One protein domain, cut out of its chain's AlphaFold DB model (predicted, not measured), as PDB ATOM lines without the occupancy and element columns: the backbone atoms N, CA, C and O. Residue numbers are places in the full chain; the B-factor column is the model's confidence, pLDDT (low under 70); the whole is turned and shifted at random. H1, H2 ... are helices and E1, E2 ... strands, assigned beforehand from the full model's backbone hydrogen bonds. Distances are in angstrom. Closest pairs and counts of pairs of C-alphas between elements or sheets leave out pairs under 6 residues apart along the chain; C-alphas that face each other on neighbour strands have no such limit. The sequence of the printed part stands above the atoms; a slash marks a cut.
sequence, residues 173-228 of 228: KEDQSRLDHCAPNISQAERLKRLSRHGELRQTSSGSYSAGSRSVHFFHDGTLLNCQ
ATOM      1  N   LYS A 173     -45.397   5.173  44.658       50.09
ATOM      2  CA  LYS A 173     -46.130   5.182  43.405       50.09
ATOM      3  C   LYS A 173     -45.698   6.305  42.479       50.09
ATOM      4  O   LYS A 173     -45.678   6.041  41.288       50.09
ATOM      5  N   GLU A 174     -45.333   7.498  42.946       51.47
ATOM      6  CA  GLU A 174     -45.008   8.593  42.021       51.47
ATOM      7  C   GLU A 174     -43.630   8.398  41.363       51.47
ATOM      8  O   GLU A 174     -43.500   8.543  40.144       51.47
ATOM      9  N   ASP A 175     -42.623   7.958  42.126       50.66
ATOM     10  CA  ASP A 175     -41.268   7.734  41.595       50.66
ATOM     11  C   ASP A 175     -41.145   6.384  40.856       50.66
ATOM     12  O   ASP A 175     -40.559   6.317  39.773       50.66
ATOM     13  N   GLN A 176     -41.807   5.315  41.333       53.28
ATOM     14  CA  GLN A 176     -41.924   4.074  40.550       53.28
ATOM     15  C   GLN A 176     -42.769   4.278  39.289       53.28
ATOM     16  O   GLN A 176     -42.423   3.724  38.252       53.28
ATOM     17  N   SER A 177     -43.821   5.107  39.315       55.56
ATOM     18  CA  SER A 177     -44.592   5.433  38.105       55.56
ATOM     19  C   SER A 177     -43.767   6.209  37.078       55.56
ATOM     20  O   SER A 177     -44.051   6.091  35.885       55.56
ATOM     21  N   ARG A 178     -42.776   7.007  37.500       57.25
ATOM     22  CA  ARG A 178     -41.856   7.700  36.583       57.25
ATOM     23  C   ARG A 178     -40.806   6.762  35.992       57.25
ATOM     24  O   ARG A 178     -40.490   6.882  34.810       57.25
ATOM     25  N   LEU A 179     -40.290   5.824  36.787       61.16
ATOM     26  CA  LEU A 179     -39.311   4.830  36.335       61.16
ATOM     27  C   LEU A 179     -39.950   3.737  35.462       61.16
ATOM     28  O   LEU A 179     -39.329   3.257  34.515       61.16
ATOM     29  N   ASP A 180     -41.223   3.411  35.686       66.31
ATOM     30  CA  ASP A 180     -41.966   2.364  34.976       66.31
ATOM     31  C   ASP A 180     -42.620   2.841  33.659       66.31
ATOM     32  O   ASP A 180     -43.777   2.553  33.351       66.31
ATOM     33  N   HIS A 181     -41.866   3.598  32.860       71.25
ATOM     34  CA  HIS A 181     -42.340   4.294  31.655       71.25
ATOM     35  C   HIS A 181     -42.765   3.366  30.504       71.25
ATOM     36  O   HIS A 181     -43.623   3.721  29.696       71.25
ATOM     37  N   CYS A 182     -42.197   2.165  30.412       70.25
ATOM     38  CA  CYS A 182     -42.555   1.209  29.368       70.25
ATOM     39  C   CYS A 182     -43.553   0.187  29.889       70.25
ATOM     40  O   CYS A 182     -43.133  -0.834  30.400       70.25
ATOM     41  N   ALA A 183     -44.856   0.394  29.715       71.12
ATOM     42  CA  ALA A 183     -45.925  -0.498  30.196       71.12
ATOM     43  C   ALA A 183     -46.025  -0.587  31.738       71.12
ATOM     44  O   ALA A 183     -45.610  -1.588  32.301       71.12
ATOM     45  N   PRO A 184     -46.601   0.419  32.411       73.38
ATOM     46  CA  PRO A 184     -46.646   0.502  33.871       73.38
ATOM     47  C   PRO A 184     -47.327  -0.696  34.564       73.38
ATOM     48  O   PRO A 184     -48.261  -1.286  34.015       73.38
ATOM     49  N   ASN A 185     -46.934  -0.988  35.806       75.94
ATOM     50  CA  ASN A 185     -47.515  -1.981  36.723       75.94
ATOM     51  C   ASN A 185     -47.397  -3.451  36.287       75.94
ATOM     52  O   ASN A 185     -48.226  -4.284  36.663       75.94
ATOM     53  N   ILE A 186     -46.376  -3.804  35.507       82.56
ATOM     54  CA  ILE A 186     -46.099  -5.203  35.150       82.56
ATOM     55  C   ILE A 186     -44.788  -5.678  35.774       82.56
ATOM     56  O   ILE A 186     -43.799  -4.948  35.833       82.56
ATOM     57  N   SER A 187     -44.772  -6.933  36.220       83.56
ATOM     58  CA  SER A 187     -43.585  -7.534  36.826       83.56
ATOM     59  C   SER A 187     -42.451  -7.703  35.812       83.56
ATOM     60  O   SER A 187     -42.682  -7.864  34.611       83.56
ATOM     61  N   GLN A 188     -41.209  -7.750  36.301       84.75
ATOM     62  CA  GLN A 188     -40.028  -8.045  35.484       84.75
ATOM     63  C   GLN A 188     -40.199  -9.331  34.654       84.75
ATOM     64  O   GLN A 188     -39.887  -9.347  33.466       84.75
ATOM     65  N   ALA A 189     -40.753 -10.395  35.243       85.81
ATOM     66  CA  ALA A 189     -40.994 -11.655  34.540       85.81
ATOM     67  C   ALA A 189     -41.968 -11.490  33.359       85.81
ATOM     68  O   ALA A 189     -41.723 -12.009  32.269       85.81
ATOM     69  N   GLU A 190     -43.044 -10.720  33.543       86.19
ATOM     70  CA  GLU A 190     -44.007 -10.433  32.476       86.19
ATOM     71  C   GLU A 190     -43.396  -9.530  31.388       86.19
ATOM     72  O   GLU A 190     -43.662  -9.728  30.202       86.19
ATOM     73  N   ARG A 191     -42.504  -8.600  31.754       87.50
ATOM     74  CA  ARG A 191     -41.729  -7.790  30.790       87.50
ATOM     75  C   ARG A 191     -40.847  -8.653  29.908       87.50
ATOM     76  O   ARG A 191     -40.894  -8.517  28.689       87.50
ATOM     77  N   LEU A 192     -40.081  -9.561  30.506       88.38
ATOM     78  CA  LEU A 192     -39.190 -10.457  29.770       88.38
ATOM     79  C   LEU A 192     -39.977 -11.413  28.866       88.38
ATOM     80  O   LEU A 192     -39.590 -11.628  27.721       88.38
ATOM     81  N   LYS A 193     -41.133 -11.904  29.327       89.38
ATOM     82  CA  LYS A 193     -42.054 -12.717  28.518       89.38
ATOM     83  C   LYS A 193     -42.626 -11.958  27.316       89.38
ATOM     84  O   LYS A 193     -42.890 -12.549  26.270       89.38
ATOM     85  N   ARG A 194     -42.868 -10.651  27.449       88.06
ATOM     86  CA  ARG A 194     -43.293  -9.806  26.321       88.06
ATOM     87  C   ARG A 194     -42.134  -9.517  25.381       88.06
ATOM     88  O   ARG A 194     -42.314  -9.624  24.173       88.06
ATOM     89  N   LEU A 195     -40.954  -9.227  25.923       88.75
ATOM     90  CA  LEU A 195     -39.741  -9.011  25.143       88.75
ATOM     91  C   LEU A 195     -39.405 -10.240  24.287       88.75
ATOM     92  O   LEU A 195     -39.137 -10.095  23.098       88.75
ATOM     93  N   SER A 196     -39.548 -11.454  24.831       89.06
ATOM     94  CA  SER A 196     -39.305 -12.704  24.100       89.06
ATOM     95  C   SER A 196     -40.274 -12.962  22.935       89.06
ATOM     96  O   SER A 196     -40.081 -13.905  22.174       89.06
ATOM     97  N   ARG A 197     -41.325 -12.149  22.754       90.56
ATOM     98  CA  ARG A 197     -42.160 -12.194  21.538       90.56
ATOM     99  C   ARG A 197     -41.456 -11.590  20.322       90.56
ATOM    100  O   ARG A 197     -41.866 -11.859  19.200       90.56
ATOM    101  N   HIS A 198     -40.423 -10.779  20.539       88.19
ATOM    102  CA  HIS A 198     -39.656 -10.112  19.484       88.19
ATOM    103  C   HIS A 198     -38.401 -10.889  19.060       88.19
ATOM    104  O   HIS A 198     -37.695 -10.462  18.149       88.19
ATOM    105  N   GLY A 199     -38.126 -12.031  19.694       89.75
ATOM    106  CA  GLY A 199     -36.996 -12.896  19.379       89.75
ATOM    107  C   GLY A 199     -36.556 -13.736  20.574       89.75
ATOM    108  O   GLY A 199     -37.156 -13.698  21.645       89.75
ATOM    109  N   GLU A 200     -35.473 -14.484  20.386       89.88
ATOM    110  CA  GLU A 200     -34.825 -15.219  21.470       89.88
ATOM    111  C   GLU A 200     -34.284 -14.240  22.523       89.88
ATOM    112  O   GLU A 200     -33.539 -13.314  22.195       89.88
ATOM    113  N   LEU A 201     -34.675 -14.439  23.784       90.81
ATOM    114  CA  LEU A 201     -34.257 -13.585  24.890       90.81
ATOM    115  C   LEU A 201     -32.787 -13.856  25.221       90.81
ATOM    116  O   LEU A 201     -32.424 -14.972  25.593       90.81
ATOM    117  N   ARG A 202     -31.949 -12.825  25.140       88.25
ATOM    118  CA  ARG A 202     -30.535 -12.896  25.509       88.25
ATOM    119  C   ARG A 202     -30.237 -11.900  26.608       88.25
ATOM    120  O   ARG A 202     -30.630 -10.740  26.532       88.25
ATOM    121  N   GLN A 203     -29.520 -12.355  27.624       89.62
ATOM    122  CA  GLN A 203     -28.963 -11.461  28.624       89.62
ATOM    123  C   GLN A 203     -27.627 -10.926  28.105       89.62
ATOM    124  O   GLN A 203     -26.702 -11.697  27.862       89.62
ATOM    125  N   THR A 204     -27.536  -9.614  27.900       85.56
ATOM    126  CA  THR A 204     -26.335  -8.961  27.349       85.56
ATOM    127  C   THR A 204     -25.390  -8.473  28.442       85.56
ATOM    128  O   THR A 204     -24.180  -8.433  28.236       85.56
ATOM    129  N   SER A 205     -25.919  -8.138  29.621       82.81
ATOM    130  CA  SER A 205     -25.147  -7.810  30.823       82.81
ATOM    131  C   SER A 205     -26.000  -8.005  32.086       82.81
ATOM    132  O   SER A 205     -27.172  -8.395  32.013       82.81
ATOM    133  N   SER A 206     -25.427  -7.778  33.272       81.31
ATOM    134  CA  SER A 206     -26.185  -7.834  34.531       81.31
ATOM    135  C   SER A 206     -27.384  -6.882  34.467       81.31
ATOM    136  O   SER A 206     -27.206  -5.684  34.267       81.31
ATOM    137  N   GLY A 207     -28.600  -7.419  34.598       83.69
ATOM    138  CA  GLY A 207     -29.841  -6.640  34.524       83.69
ATOM    139  C   GLY A 207     -30.256  -6.172  33.122       83.69
ATOM    140  O   GLY A 207     -31.250  -5.465  33.017       83.69
ATOM    141  N   SER A 208     -29.561  -6.560  32.045       88.94
ATOM    142  CA  SER A 208     -29.870  -6.114  30.675       88.94
ATOM    143  C   SER A 208     -30.258  -7.276  29.766       88.94
ATOM    144  O   SER A 208     -29.511  -8.249  29.640       88.94
ATOM    145  N   TYR A 209     -31.410  -7.158  29.105       91.25
ATOM    146  CA  TYR A 209     -31.987  -8.201  28.260       91.25
ATOM    147  C   TYR A 209     -32.362  -7.643  26.890       91.25
ATOM    148  O   TYR A 209     -32.878  -6.533  26.790       91.25
ATOM    149  N   SER A 210     -32.148  -8.425  25.835       91.12
ATOM    150  CA  SER A 210     -32.543  -8.071  24.473       91.12
ATOM    151  C   SER A 210     -33.224  -9.229  23.749       91.12
ATOM    152  O   SER A 210     -32.979 -10.401  24.039       91.12
ATOM    153  N   ALA A 211     -34.103  -8.888  22.810       92.12
ATOM    154  CA  ALA A 211     -34.719  -9.818  21.873       92.12
ATOM    155  C   ALA A 211     -34.970  -9.090  20.543       92.12
ATOM    156  O   ALA A 211     -35.740  -8.128  20.478       92.12
ATOM    157  N   GLY A 212     -34.294  -9.526  19.477       88.31
ATOM    158  CA  GLY A 212     -34.331  -8.834  18.187       88.31
ATOM    159  C   GLY A 212     -33.740  -7.423  18.281       88.31
ATOM    160  O   GLY A 212     -32.611  -7.254  18.734       88.31
ATOM    161  N   SER A 213     -34.504  -6.411  17.856       87.00
ATOM    162  CA  SER A 213     -34.126  -4.990  17.932       87.00
ATOM    163  C   SER A 213     -34.579  -4.284  19.215       87.00
ATOM    164  O   SER A 213     -34.448  -3.066  19.305       87.00
ATOM    165  N   ARG A 214     -35.142  -5.022  20.182       89.31
ATOM    166  CA  ARG A 214     -35.679  -4.475  21.433       89.31
ATOM    167  C   ARG A 214     -34.807  -4.845  22.621       89.31
ATOM    168  O   ARG A 214     -34.266  -5.954  22.669       89.31
ATOM    169  N   SER A 215     -34.726  -3.959  23.606       89.31
ATOM    170  CA  SER A 215     -34.012  -4.219  24.856       89.31
ATOM    171  C   SER A 215     -34.693  -3.591  26.066       89.31
ATOM    172  O   SER A 215     -35.456  -2.634  25.968       89.31
ATOM    173  N   VAL A 216     -34.425  -4.167  27.234       89.69
ATOM    174  CA  VAL A 216     -34.829  -3.629  28.533       89.69
ATOM    175  C   VAL A 216     -33.669  -3.747  29.508       89.69
ATOM    176  O   VAL A 216     -32.940  -4.743  29.515       89.69
ATOM    177  N   HIS A 217     -33.518  -2.732  30.342       88.50
ATOM    178  CA  HIS A 217     -32.480  -2.658  31.355       88.50
ATOM    179  C   HIS A 217     -33.129  -2.459  32.723       88.50
ATOM    180  O   HIS A 217     -34.079  -1.687  32.847       88.50
ATOM    181  N   PHE A 218     -32.615  -3.144  33.740       87.06
ATOM    182  CA  PHE A 218     -33.096  -3.099  35.117       87.06
ATOM    183  C   PHE A 218     -31.976  -2.694  36.078       87.06
ATOM    184  O   PHE A 218     -30.805  -3.011  35.854       87.06
ATOM    185  N   PHE A 219     -32.344  -2.029  37.169       81.56
ATOM    186  CA  PHE A 219     -31.476  -1.797  38.319       81.56
ATOM    187  C   PHE A 219     -31.257  -3.090  39.128       81.56
ATOM    188  O   PHE A 219     -31.937  -4.100  38.936       81.56
ATOM    189  N   HIS A 220     -30.314  -3.054  40.075       74.62
ATOM    190  CA  HIS A 220     -30.018  -4.190  40.959       74.62
ATOM    191  C   HIS A 220     -31.187  -4.596  41.871       74.62
ATOM    192  O   HIS A 220     -31.242  -5.746  42.298       74.62
ATOM    193  N   ASP A 221     -32.119  -3.684  42.143       74.62
ATOM    194  CA  ASP A 221     -33.347  -3.937  42.905       74.62
ATOM    195  C   ASP A 221     -34.509  -4.471  42.036       74.62
ATOM    196  O   ASP A 221     -35.598  -4.723  42.549       74.62
ATOM    197  N   GLY A 222     -34.283  -4.669  40.729       72.38
ATOM    198  CA  GLY A 222     -35.267  -5.182  39.771       72.38
ATOM    199  C   GLY A 222     -36.163  -4.119  39.129       72.38
ATOM    200  O   GLY A 222     -37.009  -4.466  38.299       72.38
ATOM    201  N   THR A 223     -35.993  -2.836  39.465       80.81
ATOM    202  CA  THR A 223     -36.766  -1.738  38.860       80.81
ATOM    203  C   THR A 223     -36.317  -1.446  37.424       80.81
ATOM    204  O   THR A 223     -35.164  -1.679  37.061       80.81
ATOM    205  N   LEU A 224     -37.235  -0.984  36.563       81.69
ATOM    206  CA  LEU A 224     -36.927  -0.680  35.161       81.69
ATOM    207  C   LEU A 224     -36.044   0.575  35.070       81.69
ATOM    208  O   LEU A 224     -36.430   1.646  35.526       81.69
ATOM    209  N   LEU A 225     -34.882   0.437  34.434       83.12
ATOM    210  CA  LEU A 225     -33.967   1.534  34.123       83.12
ATOM    211  C   LEU A 225     -34.329   2.177  32.779       83.12
ATOM    212  O   LEU A 225     -34.519   3.386  32.699       83.12
ATOM    213  N   ASN A 226     -34.411   1.378  31.711       82.12
ATOM    214  CA  ASN A 226     -34.814   1.848  30.385       82.12
ATOM    215  C   ASN A 226     -35.392   0.715  29.517       82.12
ATOM    216  O   ASN A 226     -35.293  -0.471  29.848       82.12
ATOM    217  N   CYS A 227     -35.972   1.102  28.386       85.19
ATOM    218  CA  CYS A 227     -36.465   0.220  27.334       85.19
ATOM    219  C   CYS A 227     -36.213   0.852  25.955       85.19
ATOM    220  O   CYS A 227     -36.289   2.074  25.809       85.19
ATOM    221  N   GLN A 228     -35.944   0.023  24.944       81.69
ATOM    222  CA  GLN A 228     -35.799   0.409  23.533       81.69
ATOM    223  C   GLN A 228     -36.551  -0.582  22.635       81.69
ATOM    224  O   GLN A 228     -36.496  -1.800  22.918       81.69
TER     225      GLN A 228
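This is residues 173 to 228 of the 228 residues of an uncharacterized protein of Pseudomonas fluorescens (UniProt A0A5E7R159). A twisted four-stranded sheet has helix H2 along one face; short H1 lies by E4 and only grazes the sheet. The 56 printed residues hold H1, H2, E1, E2, E3, E4 in turn, class mixed; the strands, side by side in that order, form a meander, each the antiparallel neighbour of the one before. The whole is compact, radius of gyration of the C-alphas 10.8 A, spanning 33 by 20 by 17 A.

H1, residues 173 to 179, is only just on the sheet, with 5 pairs of C-alphas within 10 A. H2, residues 188 to 195, is 8.9 A in height over the sheet and over E3, residues 214 to 218. Hairpins join E1, 202 to 205, to E2, 208 to 211 (N 202 and O 210, 2.9 A), E2 to E3 (N 209 and O 216, 2.9 A), and E3 to E4, 224 to 227 (N 217 and O 226, 2.9 A). In H1 and H2 every O i to N i+4 pair is within hydrogen-bond range.

H1 begins at C-alpha 173 (-46.130, 5.182, 43.405); E4 ends at C-alpha 227 (-36.465, 0.220, 27.334). H2 spans 10.4 A, E3 14.0 A.

The printed part has no cut. Residues 173 to 180 are under pLDDT 70.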